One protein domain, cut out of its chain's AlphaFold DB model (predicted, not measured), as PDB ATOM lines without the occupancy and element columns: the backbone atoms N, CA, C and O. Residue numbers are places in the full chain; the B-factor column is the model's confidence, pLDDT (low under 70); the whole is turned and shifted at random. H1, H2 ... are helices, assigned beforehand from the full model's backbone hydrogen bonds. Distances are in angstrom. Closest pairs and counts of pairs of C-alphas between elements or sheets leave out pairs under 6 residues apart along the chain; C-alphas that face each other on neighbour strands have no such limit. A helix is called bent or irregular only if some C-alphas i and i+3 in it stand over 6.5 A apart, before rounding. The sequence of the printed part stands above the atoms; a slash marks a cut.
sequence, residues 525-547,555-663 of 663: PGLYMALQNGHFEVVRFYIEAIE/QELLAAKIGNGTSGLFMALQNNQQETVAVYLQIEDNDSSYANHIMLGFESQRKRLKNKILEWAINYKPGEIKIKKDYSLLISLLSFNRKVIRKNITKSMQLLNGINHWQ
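This is residues 525 to 547 and 555 to 663 of the 663 residues of an uncharacterized protein of Allofrancisella guangzhouensis (UniProt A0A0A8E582). Helices are stacked in layers from one end to the other: the hairpin of H1 and H2, then the hairpin of H4 and H5, then H7 and H8, with H9 at the far end. The short helices H3 and H6 sit together at one side of this stack. The printed part has 132 residues, with nine named helices, H1 to H9 in order, and no named strand: all helix, their packing mostly aligned. It is compact, with a radius of gyration of the C-alphas of 13.8 A and spans of 37 by 36 by 26 A.

Find C-alpha 526 at (41.208, 90.827, 99.016), where H1 begins; it runs to 533, and H2 from 536 to 547. Next come H3, 555 to 559, H4, 568 to 574, H5, 578 to 585, and H6, 593 to 599. H7, 606 to 619, measures 20.1 A; H8, 628 to 639, is irregular, with C-alphas 630 and 633 8.8 A apart. H9, 651 to 657, ends at C-alpha 657, (38.336, 58.647, 108.188).

Look from Tyr 528 to Gly 568: their C-alphas, 4.1 A apart, are the closest of H1 and H4, which touch. H2 and H5 touch at Phe 536 and Thr 580, closest C-alphas 4.2 A. H8, the hub, touches H5 with residues 631 to 634 alone, closest C-alphas Leu 585 and Leu 633, 5.1 A, about perpendicular at 81 degrees. H3 touches H6, closest C-alphas Ala 559 and Ile 598, 4.9 A. H7 touches H9, closest C-alphas Leu 614 and Leu 656, 6.9 A. Every O i to N i+4 pair is within hydrogen-bond range except in H8, 5 of 8.

Residues 548 to 554 are cut out, a 9.8 A gap between C-alphas 547 and 555. The link H8 to H9 is long. Confidence is under 70 at residues 601 to 603 and 642 to 648.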
ATOM      1  N   PRO A 525      43.176  91.273 103.500       96.69
ATOM      2  CA  PRO A 525      43.496  90.941 102.110       96.69
ATOM      3  C   PRO A 525      42.242  90.769 101.242       96.69
ATOM      4  O   PRO A 525      41.233  90.239 101.704       96.69
ATOM      5  N   GLY A 526      42.326  91.064  99.944       96.12
ATOM      6  CA  GLY A 526      41.208  90.827  99.016       96.12
ATOM      7  C   GLY A 526      40.747  89.360  98.956       96.12
ATOM      8  O   GLY A 526      39.548  89.087  98.910       96.12
ATOM      9  N   LEU A 527      41.676  88.395  99.049       98.44
ATOM     10  CA  LEU A 527      41.334  86.963  99.084       98.44
ATOM     11  C   LEU A 527      40.506  86.593 100.327       98.44
ATOM     12  O   LEU A 527      39.652  85.712 100.251       98.44
ATOM     13  N   TYR A 528      40.710  87.278 101.460       98.06
ATOM     14  CA  TYR A 528      39.888  87.071 102.654       98.06
ATOM     15  C   TYR A 528      38.423  87.417 102.369       98.06
ATOM     16  O   TYR A 528      37.538  86.631 102.706       98.06
ATOM     17  N   MET A 529      38.168  88.540 101.687       96.69
ATOM     18  CA  MET A 529      36.811  88.955 101.316       96.69
ATOM     19  C   MET A 529      36.166  87.991 100.318       96.69
ATOM     20  O   MET A 529      35.017  87.598 100.512       96.69
ATOM     21  N   ALA A 530      36.908  87.540  99.301       97.94
ATOM     22  CA  ALA A 530      36.407  86.554  98.340       97.94
ATOM     23  C   ALA A 530      36.002  85.231  99.022       97.94
ATOM     24  O   ALA A 530      34.955  84.661  98.708       97.94
ATOM     25  N   LEU A 531      36.797  84.772  99.999       98.44
ATOM     26  CA  LEU A 531      36.493  83.591 100.812       98.44
ATOM     27  C   LEU A 531      35.260  83.808 101.700       98.44
ATOM     28  O   LEU A 531      34.363  82.968 101.727       98.44
ATOM     29  N   GLN A 532      35.192  84.941 102.401       97.00
ATOM     30  CA  GLN A 532      34.076  85.288 103.283       97.00
ATOM     31  C   GLN A 532      32.735  85.372 102.531       97.00
ATOM     32  O   GLN A 532      31.703  84.943 103.063       97.00
ATOM     33  N   ASN A 533      32.757  85.910 101.309       94.06
ATOM     34  CA  ASN A 533      31.577  86.121 100.468       94.06
ATOM     35  C   ASN A 533      31.194  84.895  99.620       94.06
ATOM     36  O   ASN A 533      30.132  84.899  99.003       94.06
ATOM     37  N   GLY A 534      32.028  83.852  99.587       96.75
ATOM     38  CA  GLY A 534      31.723  82.615  98.868       96.75
ATOM     39  C   GLY A 534      31.932  82.676  97.351       96.75
ATOM     40  O   GLY A 534      31.243  81.982  96.606       96.75
ATOM     41  N   HIS A 535      32.867  83.496  96.871       97.31
ATOM     42  CA  HIS A 535      33.139  83.683  95.442       97.31
ATOM     43  C   HIS A 535      34.064  82.592  94.878       97.31
ATOM     44  O   HIS A 535      35.227  82.846  94.549       97.31
ATOM     45  N   PHE A 536      33.563  81.355  94.799       97.62
ATOM     46  CA  PHE A 536      34.392  80.172  94.549       97.62
ATOM     47  C   PHE A 536      35.115  80.185  93.193       97.62
ATOM     48  O   PHE A 536      36.258  79.734  93.129       97.62
ATOM     49  N   GLU A 537      34.519  80.712  92.114       97.56
ATOM     50  CA  GLU A 537      35.174  80.770  90.800       97.56
ATOM     51  C   GLU A 537      36.393  81.691  90.814       97.56
ATOM     52  O   GLU A 537      37.439  81.355  90.252       97.56
ATOM     53  N   VAL A 538      36.268  82.839  91.487       97.75
ATOM     54  CA  VAL A 538      37.358  83.806  91.640       97.75
ATOM     55  C   VAL A 538      38.439  83.260  92.561       97.75
ATOM     56  O   VAL A 538      39.617  83.381  92.239       97.75
ATOM     57  N   VAL A 539      38.060  82.609  93.664       98.50
ATOM     58  CA  VAL A 539      39.009  81.957  94.579       98.50
ATOM     59  C   VAL A 539      39.796  80.860  93.860       98.50
ATOM     60  O   VAL A 539      41.021  80.842  93.966       98.50
ATOM     61  N   ARG A 540      39.124  79.995  93.084       98.38
ATOM     62  CA  ARG A 540      39.771  78.929  92.302       98.38
ATOM     63  C   ARG A 540      40.833  79.500  91.374       98.38
ATOM     64  O   ARG A 540      41.993  79.109  91.447       98.38
ATOM     65  N   PHE A 541      40.444  80.471  90.548       98.19
ATOM     66  CA  PHE A 541      41.379  81.089  89.618       98.19
ATOM     67  C   PHE A 541      42.507  81.826  90.337       98.19
ATOM     68  O   PHE A 541      43.650  81.745  89.906       98.19
ATOM     69  N   TYR A 542      42.219  82.536  91.431       98.38
ATOM     70  CA  TYR A 542      43.252  83.238  92.183       98.38
ATOM     71  C   TYR A 542      44.311  82.255  92.707       98.38
ATOM     72  O   TYR A 542      45.498  82.497  92.513       98.38
ATOM     73  N   ILE A 543      43.902  81.122  93.289       98.00
ATOM     74  CA  ILE A 543      44.812  80.053  93.742       98.00
ATOM     75  C   ILE A 543      45.672  79.540  92.579       98.00
ATOM     76  O   ILE A 543      46.900  79.588  92.659       98.00
ATOM     77  N   GLU A 544      45.039  79.116  91.481       97.00
ATOM     78  CA  GLU A 544      45.731  78.620  90.283       97.00
ATOM     79  C   GLU A 544      46.717  79.659  89.735       97.00
ATOM     80  O   GLU A 544      47.852  79.350  89.372       97.00
ATOM     81  N   ALA A 545      46.308  80.927  89.708       96.81
ATOM     82  CA  ALA A 545      47.133  81.998  89.197       96.81
ATOM     83  C   ALA A 545      48.351  82.240  90.089       96.81
ATOM     84  O   ALA A 545      49.446  82.327  89.539       96.81
ATOM     85  N   ILE A 546      48.193  82.303  91.417       96.31
ATOM     86  CA  ILE A 546      49.295  82.477  92.380       96.31
ATOM     87  C   ILE A 546      50.329  81.352  92.259       96.31
ATOM     88  O   ILE A 546      51.531  81.623  92.317       96.31
ATOM     89  N   GLU A 547      49.900  80.114  92.002       93.25
ATOM     90  CA  GLU A 547      50.820  78.986  91.831       93.25
ATOM     91  C   GLU A 547      51.786  79.154  90.650       93.25
ATOM     92  O   GLU A 547      52.938  78.715  90.704       93.25
ATOM     93  N   GLN A 555      52.379  81.114 100.199       95.25
ATOM     94  CA  GLN A 555      51.809  80.698 101.477       95.25
ATOM     95  C   GLN A 555      51.274  81.886 102.275       95.25
ATOM     96  O   GLN A 555      50.212  81.791 102.887       95.25
ATOM     97  N   GLU A 556      51.972  83.023 102.249       94.19
ATOM     98  CA  GLU A 556      51.492  84.247 102.887       94.19
ATOM     99  C   GLU A 556      50.223  84.788 102.215       94.19
ATOM    100  O   GLU A 556      49.269  85.127 102.918       94.19
ATOM    101  N   LEU A 557      50.192  84.839 100.878       97.12
ATOM    102  CA  LEU A 557      49.031  85.328 100.128       97.12
ATOM    103  C   LEU A 557      47.814  84.432 100.342       97.12
ATOM    104  O   LEU A 557      46.745  84.917 100.718       97.12
ATOM    105  N   LEU A 558      47.987  83.122 100.150       97.38
ATOM    106  CA  LEU A 558      46.890  82.171 100.239       97.38
ATOM    107  C   LEU A 558      46.400  81.991 101.672       97.38
ATOM    108  O   LEU A 558      45.218  81.721 101.840       97.38
ATOM    109  N   ALA A 559      47.216  82.230 102.708       95.44
ATOM    110  CA  ALA A 559      46.739  82.199 104.093       95.44
ATOM    111  C   ALA A 559      45.617  83.215 104.373       95.44
ATOM    112  O   ALA A 559      44.810  82.974 105.276       95.44
ATOM    113  N   ALA A 560      45.573  84.323 103.615       96.00
ATOM    114  CA  ALA A 560      44.501  85.318 103.629       96.00
ATOM    115  C   ALA A 560      44.063  85.702 105.052       96.00
ATOM    116  O   ALA A 560      42.902  85.529 105.423       96.00
ATOM    117  N   LYS A 561      45.015  86.148 105.880       93.12
ATOM    118  CA  LYS A 561      44.771  86.484 107.289       93.12
ATOM    119  C   LYS A 561      44.657  87.986 107.493       93.12
ATOM    120  O   LYS A 561      45.466  88.734 106.951       93.12
ATOM    121  N   ILE A 562      43.720  88.390 108.342       91.06
ATOM    122  CA  ILE A 562      43.631  89.764 108.860       91.06
ATOM    123  C   ILE A 562      44.567  89.951 110.067       91.06
ATOM    124  O   ILE A 562      45.140  88.981 110.575       91.06
ATOM    125  N   GLY A 563      44.699  91.184 110.571       86.62
ATOM    126  CA  GLY A 563      45.661  91.543 111.627       86.62
ATOM    127  C   GLY A 563      45.577  90.721 112.924       86.62
ATOM    128  O   GLY A 563      46.590  90.512 113.586       86.62
ATOM    129  N   ASN A 564      44.405  90.177 113.269       85.44
ATOM    130  CA  ASN A 564      44.230  89.309 114.445       85.44
ATOM    131  C   ASN A 564      44.539  87.815 114.185       85.44
ATOM    132  O   ASN A 564      44.333  86.976 115.063       85.44
ATOM    133  N   GLY A 565      44.998  87.469 112.979       87.25
ATOM    134  CA  GLY A 565      45.323  86.107 112.558       87.25
ATOM    135  C   GLY A 565      44.151  85.291 112.010       87.25
ATOM    136  O   GLY A 565      44.378  84.157 111.589       87.25
ATOM    137  N   THR A 566      42.924  85.823 111.986       89.75
ATOM    138  CA  THR A 566      41.761  85.128 111.404       89.75
ATOM    139  C   THR A 566      41.922  84.968 109.901       89.75
ATOM    140  O   THR A 566      42.116  85.953 109.194       89.75
ATOM    141  N   SER A 567      41.860  83.724 109.421       93.56
ATOM    142  CA  SER A 567      41.979  83.393 108.001       93.56
ATOM    143  C   SER A 567      40.640  83.491 107.276       93.56
ATOM    144  O   SER A 567      39.584  83.220 107.852       93.56
ATOM    145  N   GLY A 568      40.686  83.795 105.979       95.62
ATOM    146  CA  GLY A 568      39.497  83.802 105.127       95.62
ATOM    147  C   GLY A 568      38.794  82.442 105.095       95.62
ATOM    148  O   GLY A 568      37.569  82.394 105.113       95.62
ATOM    149  N   LEU A 569      39.542  81.330 105.175       97.44
ATOM    150  CA  LEU A 569      38.974  79.980 105.298       97.44
ATOM    151  C   LEU A 569      38.067  79.852 106.530       97.44
ATOM    152  O   LEU A 569      36.993  79.259 106.457       97.44
ATOM    153  N   PHE A 570      38.488  80.402 107.671       95.38
ATOM    154  CA  PHE A 570      37.676  80.362 108.881       95.38
ATOM    155  C   PHE A 570      36.363  81.129 108.702       95.38
ATOM    156  O   PHE A 570      35.317  80.637 109.125       95.38
ATOM    157  N   MET A 571      36.400  82.284 108.036       95.50
ATOM    158  CA  MET A 571      35.193  83.052 107.728       95.50
ATOM    159  C   MET A 571      34.293  82.363 106.706       95.50
ATOM    160  O   MET A 571      33.085  82.317 106.911       95.50
ATOM    161  N   ALA A 572      34.860  81.760 105.659       98.06
ATOM    162  CA  ALA A 572      34.111  80.969 104.684       98.06
ATOM    163  C   ALA A 572      33.346  79.821 105.369       98.06
ATOM    164  O   ALA A 572      32.164  79.605 105.105       98.06
ATOM    165  N   LEU A 573      33.992  79.134 106.319       97.69
ATOM    166  CA  LEU A 573      33.365  78.100 107.146       97.69
ATOM    167  C   LEU A 573      32.281  78.660 108.079       97.69
ATOM    168  O   LEU A 573      31.261  78.006 108.288       97.69
ATOM    169  N   GLN A 574      32.488  79.840 108.673       95.19
ATOM    170  CA  GLN A 574      31.475  80.485 109.520       95.19
ATOM    171  C   GLN A 574      30.237  80.905 108.728       95.19
ATOM    172  O   GLN A 574      29.124  80.723 109.214       95.19
ATOM    173  N   ASN A 575      30.439  81.406 107.513       95.94
ATOM    174  CA  ASN A 575      29.384  81.877 106.621       95.94
ATOM    175  C   ASN A 575      28.776  80.760 105.761       95.94
ATOM    176  O   ASN A 575      27.965  81.042 104.886       95.94
ATOM    177  N   ASN A 576      29.149  79.499 106.007       96.25
ATOM    178  CA  ASN A 576      28.623  78.330 105.304       96.25
ATOM    179  C   ASN A 576      28.855  78.353 103.775       96.25
ATOM    180  O   ASN A 576      28.020  77.876 103.010       96.25
ATOM    181  N   GLN A 577      29.999  78.879 103.324       97.75
ATOM    182  CA  GLN A 577      30.366  78.992 101.905       97.75
ATOM    183  C   GLN A 577      30.940  77.672 101.362       97.75
ATOM    184  O   GLN A 577      32.140  77.546 101.109       97.75
ATOM    185  N   GLN A 578      30.081  76.660 101.233       97.56
ATOM    186  CA  GLN A 578      30.441  75.253 101.018       97.56
ATOM    187  C   GLN A 578      31.373  75.020  99.813       97.56
ATOM    188  O   GLN A 578      32.420  74.389  99.969       97.56
ATOM    189  N   GLU A 579      31.033  75.544  98.635       97.88
ATOM    190  CA  GLU A 579      31.792  75.383  97.386       97.88
ATOM    191  C   GLU A 579      33.144  76.094  97.446       97.88
ATOM    192  O   GLU A 579      34.157  75.570  96.985       97.88
ATOM    193  N   THR A 580      33.177  77.272  98.066       98.38
ATOM    194  CA  THR A 580      34.405  78.059  98.226       98.38
ATOM    195  C   THR A 580      35.386  77.371  99.167       98.38
ATOM    196  O   THR A 580      36.579  77.299  98.874       98.38
ATOM    197  N   VAL A 581      34.884  76.819 100.276       98.62
ATOM    198  CA  VAL A 581      35.686  76.000 101.193       98.62
ATOM    199  C   VAL A 581      36.226  74.767 100.473       98.62
ATOM    200  O   VAL A 581      37.403  74.457 100.636       98.62
ATOM    201  N   ALA A 582      35.409  74.100  99.651       98.31
ATOM    202  CA  ALA A 582      35.840  72.932  98.890       98.31
ATOM    203  C   ALA A 582      37.040  73.257  97.995       98.31
ATOM    204  O   ALA A 582      38.091  72.648  98.154       98.31
ATOM    205  N   VAL A 583      36.899  74.269  97.132       98.19
ATOM    206  CA  VAL A 583      37.960  74.741  96.228       98.19
ATOM    207  C   VAL A 583      39.226  75.102  97.001       98.19
ATOM    208  O   VAL A 583      40.322  74.694  96.632       98.19
ATOM    209  N   TYR A 584      39.096  75.852  98.094       98.50
ATOM    210  CA  TYR A 584      40.257  76.277  98.869       98.50
ATOM    211  C   TYR A 584      40.971  75.093  99.541       98.50
ATOM    212  O   TYR A 584      42.196  75.059  99.609       98.50
ATOM    213  N   LEU A 585      40.234  74.085 100.010       98.25
ATOM    214  CA  LEU A 585      40.808  72.888 100.633       98.25
ATOM    215  C   LEU A 585      41.443  71.903  99.635       98.25
ATOM    216  O   LEU A 585      42.107  70.964 100.079       98.25
ATOM    217  N   GLN A 586      41.277  72.126  98.328       97.44
ATOM    218  CA  GLN A 586      41.946  71.376  97.257       97.44
ATOM    219  C   GLN A 586      43.373  71.866  96.959       97.44
ATOM    220  O   GLN A 586      44.064  71.246  96.156       97.44
ATOM    221  N   ILE A 587      43.845  72.941  97.610       97.12
ATOM    222  CA  ILE A 587      45.244  73.387  97.494       97.12
ATOM    223  C   ILE A 587      46.189  72.214  97.807       97.12
ATOM    224  O   ILE A 587      46.045  71.540  98.833       97.12
ATOM    225  N   GLU A 588      47.168  71.984  96.930       94.75
ATOM    226  CA  GLU A 588      48.213  70.983  97.139       94.75
ATOM    227  C   GLU A 588      49.163  71.431  98.260       94.75
ATOM    228  O   GLU A 588      49.911  72.394  98.112       94.75
ATOM    229  N   ASP A 589      49.150  70.727  99.396       93.19
ATOM    230  CA  ASP A 589      49.917  71.088 100.595       93.19
ATOM    231  C   ASP A 589      50.742  69.903 101.120       93.19
ATOM    232  O   ASP A 589      50.645  69.500 102.282       93.19
ATOM    233  N   ASN A 590      51.550  69.314 100.232       87.12
ATOM    234  CA  ASN A 590      52.304  68.081 100.493       87.12
ATOM    235  C   ASN A 590      53.347  68.223 101.619       87.12
ATOM    236  O   ASN A 590      53.665  67.243 102.291       87.12
ATOM    237  N   ASP A 591      53.876  69.428 101.837       87.56
ATOM    238  CA  ASP A 591      54.853  69.748 102.885       87.56
ATOM    239  C   ASP A 591      54.223  70.432 104.114       87.56
ATOM    240  O   ASP A 591      54.926  70.825 105.049       87.56
ATOM    241  N   SER A 592      52.890  70.556 104.134       90.12
ATOM    242  CA  SER A 592      52.128  71.284 105.154       90.12
ATOM    243  C   SER A 592      52.487  72.774 105.278       90.12
ATOM    244  O   SER A 592      52.181  73.393 106.304       90.12
ATOM    245  N   SER A 593      53.168  73.378 104.297       91.81
ATOM    246  CA  SER A 593      53.578  74.786 104.341       91.81
ATOM    247  C   SER A 593      52.382  75.744 104.365       91.81
ATOM    248  O   SER A 593      52.372  76.683 105.170       91.81
ATOM    249  N   TYR A 594      51.330  75.484 103.587       93.56
ATOM    250  CA  TYR A 594      50.107  76.289 103.606       93.56
ATOM    251  C   TYR A 594      49.364  76.131 104.932       93.56
ATOM    252  O   TYR A 594      49.031  77.132 105.578       93.56
ATOM    253  N   ALA A 595      49.173  74.893 105.402       92.94
ATOM    254  CA  ALA A 595      48.566  74.631 106.704       92.94
ATOM    255  C   ALA A 595      49.337  75.312 107.845       92.94
ATOM    256  O   ALA A 595      48.712  75.886 108.742       92.94
ATOM    257  N   ASN A 596      50.676  75.311 107.799       90.62
ATOM    258  CA  ASN A 596      51.522  76.065 108.724       90.62
ATOM    259  C   ASN A 596      51.164  77.554 108.699       90.62
ATOM    260  O   ASN A 596      50.801  78.103 109.738       90.62
ATOM    261  N   HIS A 597      51.179  78.208 107.537       91.81
ATOM    262  CA  HIS A 597      50.873  79.638 107.436       91.81
ATOM    263  C   HIS A 597      49.453  80.007 107.891       91.81
ATOM    264  O   HIS A 597      49.286  81.021 108.583       91.81
ATOM    265  N   ILE A 598      48.456  79.174 107.587       92.38
ATOM    266  CA  ILE A 598      47.065  79.355 108.031       92.38
ATOM    267  C   ILE A 598      46.949  79.195 109.556       92.38
ATOM    268  O   ILE A 598      46.258  79.970 110.213       92.38
ATOM    269  N   MET A 599      47.644  78.218 110.146       88.00
ATOM    270  CA  MET A 599      47.576  77.922 111.584       88.00
ATOM    271  C   MET A 599      48.489  78.816 112.448       88.00
ATOM    272  O   MET A 599      48.293  78.910 113.670       88.00
ATOM    273  N   LEU A 600      49.504  79.462 111.864       82.56
ATOM    274  CA  LEU A 600      50.425  80.379 112.546       82.56
ATOM    275  C   LEU A 600      49.695  81.638 113.043       82.56
ATOM    276  O   LEU A 600      48.939  82.266 112.303       82.56
ATOM    277  N   GLY A 601      49.929  82.022 114.303       69.44
ATOM    278  CA  GLY A 601      49.247  83.155 114.952       69.44
ATOM    279  C   GLY A 601      47.786  82.887 115.348       69.44
ATOM    280  O   GLY A 601      47.227  83.634 116.139       69.44
ATOM    281  N   PHE A 602      47.188  81.778 114.896       69.00
ATOM    282  CA  PHE A 602      45.789  81.418 115.163       69.00
ATOM    283  C   PHE A 602      45.611  80.526 116.406       69.00
ATOM    284  O   PHE A 602      44.748  79.649 116.455       69.00
ATOM    285  N   GLU A 603      46.481  80.673 117.409       66.75
ATOM    286  CA  GLU A 603      46.723  79.645 118.434       66.75
ATOM    287  C   GLU A 603      45.507  79.324 119.312       66.75
ATOM    288  O   GLU A 603      45.265  78.155 119.614       66.75
ATOM    289  N   SER A 604      44.719  80.338 119.677       71.06
ATOM    290  CA  SER A 604      43.512  80.184 120.501       71.06
ATOM    291  C   SER A 604      42.334  79.576 119.732       71.06
ATOM    292  O   SER A 604      41.446  78.976 120.336       71.06
ATOM    293  N   GLN A 605      42.336  79.671 118.399       76.31
ATOM    294  CA  GLN A 605      41.209  79.281 117.550       76.31
ATOM    295  C   GLN A 605      41.473  78.046 116.677       76.31
ATOM    296  O   GLN A 605      40.541  77.549 116.049       76.31
ATOM    297  N   ARG A 606      42.679  77.455 116.686       84.50
ATOM    298  CA  ARG A 606      42.994  76.242 115.891       84.50
ATOM    299  C   ARG A 606      41.993  75.107 116.098       84.50
ATOM    300  O   ARG A 606      41.542  74.495 115.136       84.50
ATOM    301  N   LYS A 607      41.625  74.830 117.356       88.06
ATOM    302  CA  LYS A 607      40.619  73.803 117.684       88.06
ATOM    303  C   LYS A 607      39.264  74.147 117.062       88.06
ATOM    304  O   LYS A 607      38.607  73.269 116.517       88.06
ATOM    305  N   ARG A 608      38.872  75.424 117.109       90.56
ATOM    306  CA  ARG A 608      37.624  75.924 116.522       90.56
ATOM    307  C   ARG A 608      37.630  75.786 114.999       90.56
ATOM    308  O   ARG A 608      36.647  75.297 114.457       90.56
ATOM    309  N   LEU A 609      38.737  76.125 114.333       92.00
ATOM    310  CA  LEU A 609      38.905  75.924 112.890       92.00
ATOM    311  C   LEU A 609      38.810  74.444 112.515       92.00
ATOM    312  O   LEU A 609      38.010  74.099 111.658       92.00
ATOM    313  N   LYS A 610      39.549  73.553 113.191       93.25
ATOM    314  CA  LYS A 610      39.468  72.107 112.924       93.25
ATOM    315  C   LYS A 610      38.055  71.559 113.108       93.25
ATOM    316  O   LYS A 610      37.605  70.770 112.289       93.25
ATOM    317  N   ASN A 611      37.352  71.985 114.157       94.19
ATOM    318  CA  ASN A 611      35.966  71.581 114.381       94.19
ATOM    319  C   ASN A 611      35.049  72.064 113.250       94.19
ATOM    320  O   ASN A 611      34.238  71.283 112.772       94.19
ATOM    321  N   LYS A 612      35.213  73.310 112.793       96.31
ATOM    322  CA  LYS A 612      34.455  73.860 111.662       96.31
ATOM    323  C   LYS A 612      34.755  73.137 110.347       96.31
ATOM    324  O   LYS A 612      33.831  72.845 109.601       96.31
ATOM    325  N   ILE A 613      36.016  72.787 110.095       97.38
ATOM    326  CA  ILE A 613      36.413  71.974 108.936       97.38
ATOM    327  C   ILE A 613      35.759  70.587 108.993       97.38
ATOM    328  O   ILE A 613      35.267  70.106 107.980       97.38
ATOM    329  N   LEU A 614      35.730  69.941 110.163       97.12
ATOM    330  CA  LEU A 614      35.079  68.636 110.323       97.12
ATOM    331  C   LEU A 614      33.559  68.724 110.147       97.12
ATOM    332  O   LEU A 614      32.982  67.885 109.468       97.12
ATOM    333  N   GLU A 615      32.923  69.746 110.719       97.06
ATOM    334  CA  GLU A 615      31.495  70.030 110.533       97.06
ATOM    335  C   GLU A 615      31.160  70.226 109.047       97.06
ATOM    336  O   GLU A 615      30.198  69.647 108.545       97.06
ATOM    337  N   TRP A 616      31.994  70.976 108.324       98.06
ATOM    338  CA  TRP A 616      31.892  71.109 106.874       98.06
ATOM    339  C   TRP A 616      32.070  69.759 106.167       98.06
ATOM    340  O   TRP A 616      31.212  69.375 105.383       98.06
ATOM    341  N   ALA A 617      33.113  68.987 106.487       97.62
ATOM    342  CA  ALA A 617      33.397  67.711 105.827       97.62
ATOM    343  C   ALA A 617      32.257  66.687 105.986       97.62
ATOM    344  O   ALA A 617      31.978  65.935 105.049       97.62
ATOM    345  N   ILE A 618      31.581  66.671 107.141       96.56
ATOM    346  CA  ILE A 618      30.405  65.824 107.398       96.56
ATOM    347  C   ILE A 618      29.235  66.219 106.487       96.56
ATOM    348  O   ILE A 618      28.569  65.348 105.934       96.56
ATOM    349  N   ASN A 619      28.995  67.518 106.314       96.00
ATOM    350  CA  ASN A 619      27.807  68.028 105.628       96.00
ATOM    351  C   ASN A 619      28.018  68.293 104.128       96.00
ATOM    352  O   ASN A 619      27.044  68.429 103.387       96.00
ATOM    353  N   TYR A 620      29.265  68.362 103.659       97.06
ATOM    354  CA  TYR A 620      29.571  68.705 102.275       97.06
ATOM    355  C   TYR A 620      29.201  67.559 101.327       97.06
ATOM    356  O   TYR A 620      29.925  66.566 101.191       97.06
ATOM    357  N   LYS A 621      28.054  67.721 100.658       95.50
ATOM    358  CA  LYS A 621      27.531  66.868  99.579       95.50
ATOM    359  C   LYS A 621      27.573  65.355  99.875       95.50
ATOM    360  O   LYS A 621      28.125  64.622  99.061       95.50
ATOM    361  N   PRO A 622      27.036  64.835 100.988       93.69
ATOM    362  CA  PRO A 622      27.250  63.445 101.428       93.69
ATOM    363  C   PRO A 622      26.894  62.343 100.406       93.69
ATOM    364  O   PRO A 622      27.371  61.223 100.539       93.69
ATOM    365  N   GLY A 623      26.105  62.646  99.367       92.31
ATOM    366  CA  GLY A 623      25.825  61.729  98.252       92.31
ATOM    367  C   GLY A 623      26.943  61.586  97.205       92.31
ATOM    368  O   GLY A 623      26.857  60.716  96.347       92.31
ATOM    369  N   GLU A 624      27.988  62.414  97.256       95.31
ATOM    370  CA  GLU A 624      29.141  62.358  96.350       95.31
ATOM    371  C   GLU A 624      30.363  61.789  97.085       95.31
ATOM    372  O   GLU A 624      30.712  62.272  98.164       95.31
ATOM    373  N   ILE A 625      31.047  60.804  96.501       95.81
ATOM    374  CA  ILE A 625      32.329  60.314  97.028       95.81
ATOM    375  C   ILE A 625      33.415  61.356  96.736       95.81
ATOM    376  O   ILE A 625      33.551  61.807  95.602       95.81
ATOM    377  N   LYS A 626      34.210  61.717  97.747       96.56
ATOM    378  CA  LYS A 626      35.413  62.547  97.605       96.56
ATOM    379  C   LYS A 626      36.651  61.733  97.914       96.56
ATOM    380  O   LYS A 626      36.665  60.965  98.873       96.56
ATOM    381  N   ILE A 627      37.700  61.971  97.139       96.06
ATOM    382  CA  ILE A 627      39.010  61.363  97.335       96.06
ATOM    383  C   ILE A 627      39.838  62.311  98.206       96.06
ATOM    384  O   ILE A 627      40.066  63.461  97.837       96.06
ATOM    385  N   LYS A 628      40.321  61.840  99.362       93.69
ATOM    386  CA  LYS A 628      41.122  62.657 100.299       93.69
ATOM    387  C   LYS A 628      42.371  63.265  99.655       93.69
ATOM    388  O   LYS A 628      42.789  64.349 100.048       93.69
ATOM    389  N   LYS A 629      42.950  62.576  98.664       91.12
ATOM    390  CA  LYS A 629      44.119  63.036  97.897       91.12
ATOM    391  C   LYS A 629      43.866  64.369  97.186       91.12
ATOM    392  O   LYS A 629      44.774  65.190  97.141       91.12
ATOM    393  N   ASP A 630      42.645  64.595  96.707       94.94
ATOM    394  CA  ASP A 630      42.279  65.821  95.991       94.94
ATOM    395  C   ASP A 630      42.095  67.007  96.948       94.94
ATOM    396  O   ASP A 630      42.002  68.145  96.513       94.94
ATOM    397  N   TYR A 631      42.064  66.754  98.260       96.50
ATOM    398  CA  TYR A 631      41.904  67.754  99.315       96.50
ATOM    399  C   TYR A 631      43.143  67.783 100.219       96.50
ATOM    400  O   TYR A 631      43.056  67.645 101.439       96.50
ATOM    401  N   SER A 632      44.329  67.921  99.624       94.81
ATOM    402  CA  SER A 632      45.609  67.851 100.344       94.81
ATOM    403  C   SER A 632      45.676  68.834 101.526       94.81
ATOM    404  O   SER A 632      46.000  68.433 102.649       94.81
ATOM    405  N   LEU A 633      45.239  70.087 101.341       96.69
ATOM    406  CA  LEU A 633      45.198  71.073 102.421       96.69
ATOM    407  C   LEU A 633      44.239  70.690 103.564       96.69
ATOM    408  O   LEU A 633      44.562  70.923 104.731       96.69
ATOM    409  N   LEU A 634      43.087  70.065 103.280       96.88
ATOM    410  CA  LEU A 634      42.205  69.512 104.324       96.88
ATOM    411  C   LEU A 634      42.971  68.521 105.208       96.88
ATOM    412  O   LEU A 634      42.917  68.610 106.439       96.88
ATOM    413  N   ILE A 635      43.705  67.602 104.580       94.81
ATOM    414  CA  ILE A 635      44.489  66.585 105.280       94.81
ATOM    415  C   ILE A 635      45.581  67.240 106.120       94.81
ATOM    416  O   ILE A 635      45.695  66.924 107.310       94.81
ATOM    417  N   SER A 636      46.325  68.196 105.565       93.69
ATOM    418  CA  SER A 636      47.381  68.924 106.277       93.69
ATOM    419  C   SER A 636      46.834  69.720 107.469       93.69
ATOM    420  O   SER A 636      47.355  69.614 108.585       93.69
ATOM    421  N   LEU A 637      45.710  70.429 107.314       93.94
ATOM    422  CA  LEU A 637      45.072  71.192 108.397       93.94
ATOM    423  C   LEU A 637      44.559  70.293 109.532       93.94
ATOM    424  O   LEU A 637      44.734  70.618 110.715       93.94
ATOM    425  N   LEU A 638      43.944  69.148 109.221       93.00
ATOM    426  CA  LEU A 638      43.449  68.219 110.243       93.00
ATOM    427  C   LEU A 638      44.589  67.429 110.903       93.00
ATOM    428  O   LEU A 638      44.565  67.221 112.127       93.00
ATOM    429  N   SER A 639      45.629  67.083 110.146       89.38
ATOM    430  CA  SER A 639      46.843  66.400 110.623       89.38
ATOM    431  C   SER A 639      47.778  67.306 111.423       89.38
ATOM    432  O   SER A 639      48.592  66.813 112.202       89.38
ATOM    433  N   PHE A 640      47.621  68.629 111.311       82.56
ATOM    434  CA  PHE A 640      48.479  69.617 111.958       82.56
ATOM    435  C   PHE A 640      48.673  69.361 113.463       82.56
ATOM    436  O   PHE A 640      47.702  69.396 114.231       82.56
ATOM    437  N   ASN A 641      49.913  69.160 113.914       72.81
ATOM    438  CA  ASN A 641      50.240  68.929 115.323       72.81
ATOM    439  C   ASN A 641      51.393  69.836 115.785       72.81
ATOM    440  O   ASN A 641      52.386  69.999 115.089       72.81
ATOM    441  N   ARG A 642      51.278  70.410 116.991       56.03
ATOM    442  CA  ARG A 642      52.234  71.391 117.553       56.03
ATOM    443  C   ARG A 642      53.611  70.787 117.869       56.03
ATOM    444  O   ARG A 642      54.551  71.531 118.122       56.03
ATOM    445  N   LYS A 643      53.702  69.456 117.961       54.81
ATOM    446  CA  LYS A 643      54.885  68.702 118.392       54.81
ATOM    447  C   LYS A 643      55.123  67.563 117.404       54.81
ATOM    448  O   LYS A 643      54.259  66.705 117.254       54.81
ATOM    449  N   VAL A 644      56.304  67.536 116.793       50.72
ATOM    450  CA  VAL A 644      56.796  66.553 115.799       50.72
ATOM    451  C   VAL A 644      56.958  65.128 116.379       50.72
ATOM    452  O   VAL A 644      57.671  64.288 115.855       50.72
ATOM    453  N   ILE A 645      56.274  64.784 117.471       41.25
ATOM    454  CA  ILE A 645      56.436  63.489 118.133       41.25
ATOM    455  C   ILE A 645      55.062  62.860 118.338       41.25
ATOM    456  O   ILE A 645      54.433  63.055 119.377       41.25
ATOM    457  N   ARG A 646      54.600  62.116 117.325       44.03
ATOM    458  CA  ARG A 646      53.946  60.798 117.454       44.03
ATOM    459  C   ARG A 646      53.526  60.276 116.078       44.03
ATOM    460  O   ARG A 646      52.834  60.965 115.343       44.03
ATOM    461  N   LYS A 647      53.859  59.010 115.809       53.56
ATOM    462  CA  LYS A 647      53.422  58.185 114.663       53.56
ATOM    463  C   LYS A 647      51.893  57.956 114.576       53.56
ATOM    464  O   LYS A 647      51.454  57.138 113.779       53.56
ATOM    465  N   ASN A 648      51.082  58.638 115.390       64.25
ATOM    466  CA  ASN A 648      49.648  58.369 115.508       64.25
ATOM    467  C   ASN A 648      48.825  59.447 114.798       64.25
ATOM    468  O   ASN A 648      49.030  60.642 115.019       64.25
ATOM    469  N   ILE A 649      47.855  58.992 114.004       76.25
ATOM    470  CA  ILE A 649      46.844  59.808 113.321       76.25
ATOM    471  C   ILE A 649      46.155  60.739 114.336       76.25
ATOM    472  O   ILE A 649      45.809  60.318 115.444       76.25
ATOM    473  N   THR A 650      45.961  62.017 113.988       85.88
ATOM    474  CA  THR A 650      45.287  62.974 114.883       85.88
ATOM    475  C   THR A 650      43.823  62.588 115.099       85.88
ATOM    476  O   THR A 650      43.191  62.004 114.221       85.88
ATOM    477  N   LYS A 651      43.232  62.974 116.242       88.50
ATOM    478  CA  LYS A 651      41.792  62.751 116.498       88.50
ATOM    479  C   LYS A 651      40.909  63.307 115.376       88.50
ATOM    480  O   LYS A 651      39.928  62.687 114.997       88.50
ATOM    481  N   SER A 652      41.278  64.462 114.824       91.69
ATOM    482  CA  SER A 652      40.561  65.072 113.703       91.69
ATOM    483  C   SER A 652      40.636  64.225 112.430       91.69
ATOM    484  O   SER A 652      39.626  64.049 111.764       91.69
ATOM    485  N   MET A 653      41.797  63.645 112.123       92.81
ATOM    486  CA  MET A 653      41.935  62.729 110.989       92.81
ATOM    487  C   MET A 653      41.211  61.397 111.205       92.81
ATOM    488  O   MET A 653      40.637  60.862 110.265       92.81
ATOM    489  N   GLN A 654      41.182  60.876 112.436       92.19
ATOM    490  CA  GLN A 654      40.374  59.697 112.772       92.19
ATOM    491  C   GLN A 654      38.884  59.948 112.514       92.19
ATOM    492  O   GLN A 654      38.213  59.084 111.963       92.19
ATOM    493  N   LEU A 655      38.386  61.140 112.864       94.00
ATOM    494  CA  LEU A 655      37.008  61.536 112.576       94.00
ATOM    495  C   LEU A 655      36.748  61.642 111.071       94.00
ATOM    496  O   LEU A 655      35.762  61.081 110.615       94.00
ATOM    497  N   LEU A 656      37.640  62.283 110.301       95.06
ATOM    498  CA  LEU A 656      37.510  62.353 108.839       95.06
ATOM    499  C   LEU A 656      37.462  60.952 108.207       95.06
ATOM    500  O   LEU A 656      36.632  60.697 107.343       95.06
ATOM    501  N   ASN A 657      38.315  60.032 108.666       93.75
ATOM    502  CA  ASN A 657      38.336  58.647 108.188       93.75
ATOM    503  C   ASN A 657      37.051  57.867 108.503       93.75
ATOM    504  O   ASN A 657      36.797  56.858 107.856       93.75
ATOM    505  N   GLY A 658      36.263  58.309 109.486       94.50
ATOM    506  CA  GLY A 658      34.964  57.725 109.815       94.50
ATOM    507  C   GLY A 658      33.796  58.277 108.992       94.50
ATOM    508  O   GLY A 658      32.672  57.822 109.186       94.50
ATOM    509  N   ILE A 659      34.016  59.259 108.109       96.06
ATOM    510  CA  ILE A 659      32.958  59.827 107.266       96.06
ATOM    511  C   ILE A 659      32.885  59.040 105.953       96.06
ATOM    512  O   ILE A 659      33.809  59.080 105.145       96.06
ATOM    513  N   ASN A 660      31.759  58.360 105.727       94.38
ATOM    514  CA  ASN A 660      31.591  57.371 104.653       94.38
ATOM    515  C   ASN A 660      31.880  57.895 103.235       94.38
ATOM    516  O   ASN A 660      32.359  57.141 102.392       94.38
ATOM    517  N   HIS A 661      31.592  59.169 102.953       95.31
ATOM    518  CA  HIS A 661      31.796  59.768 101.629       95.31
ATOM    519  C   HIS A 661      33.194  60.369 101.411       95.31
ATOM    520  O   HIS A 661      33.416  61.010 100.385       95.31
ATOM    521  N   TRP A 662      34.136  60.163 102.339       96.56
ATOM    522  CA  TRP A 662      35.544  60.551 102.203       96.56
ATOM    523  C   TRP A 662      36.444  59.314 102.124       96.56
ATOM    524  O   TRP A 662      36.780  58.708 103.148       96.56
ATOM    525  N   GLN A 663      36.873  58.972 100.908       91.94
ATOM    526  CA  GLN A 663      37.743  57.829 100.623       91.94
ATOM    527  C   GLN A 663      39.217  58.204 100.750       91.94
ATOM    528  O   GLN A 663      39.670  59.169 100.089       91.94
TER     529      GLN A 663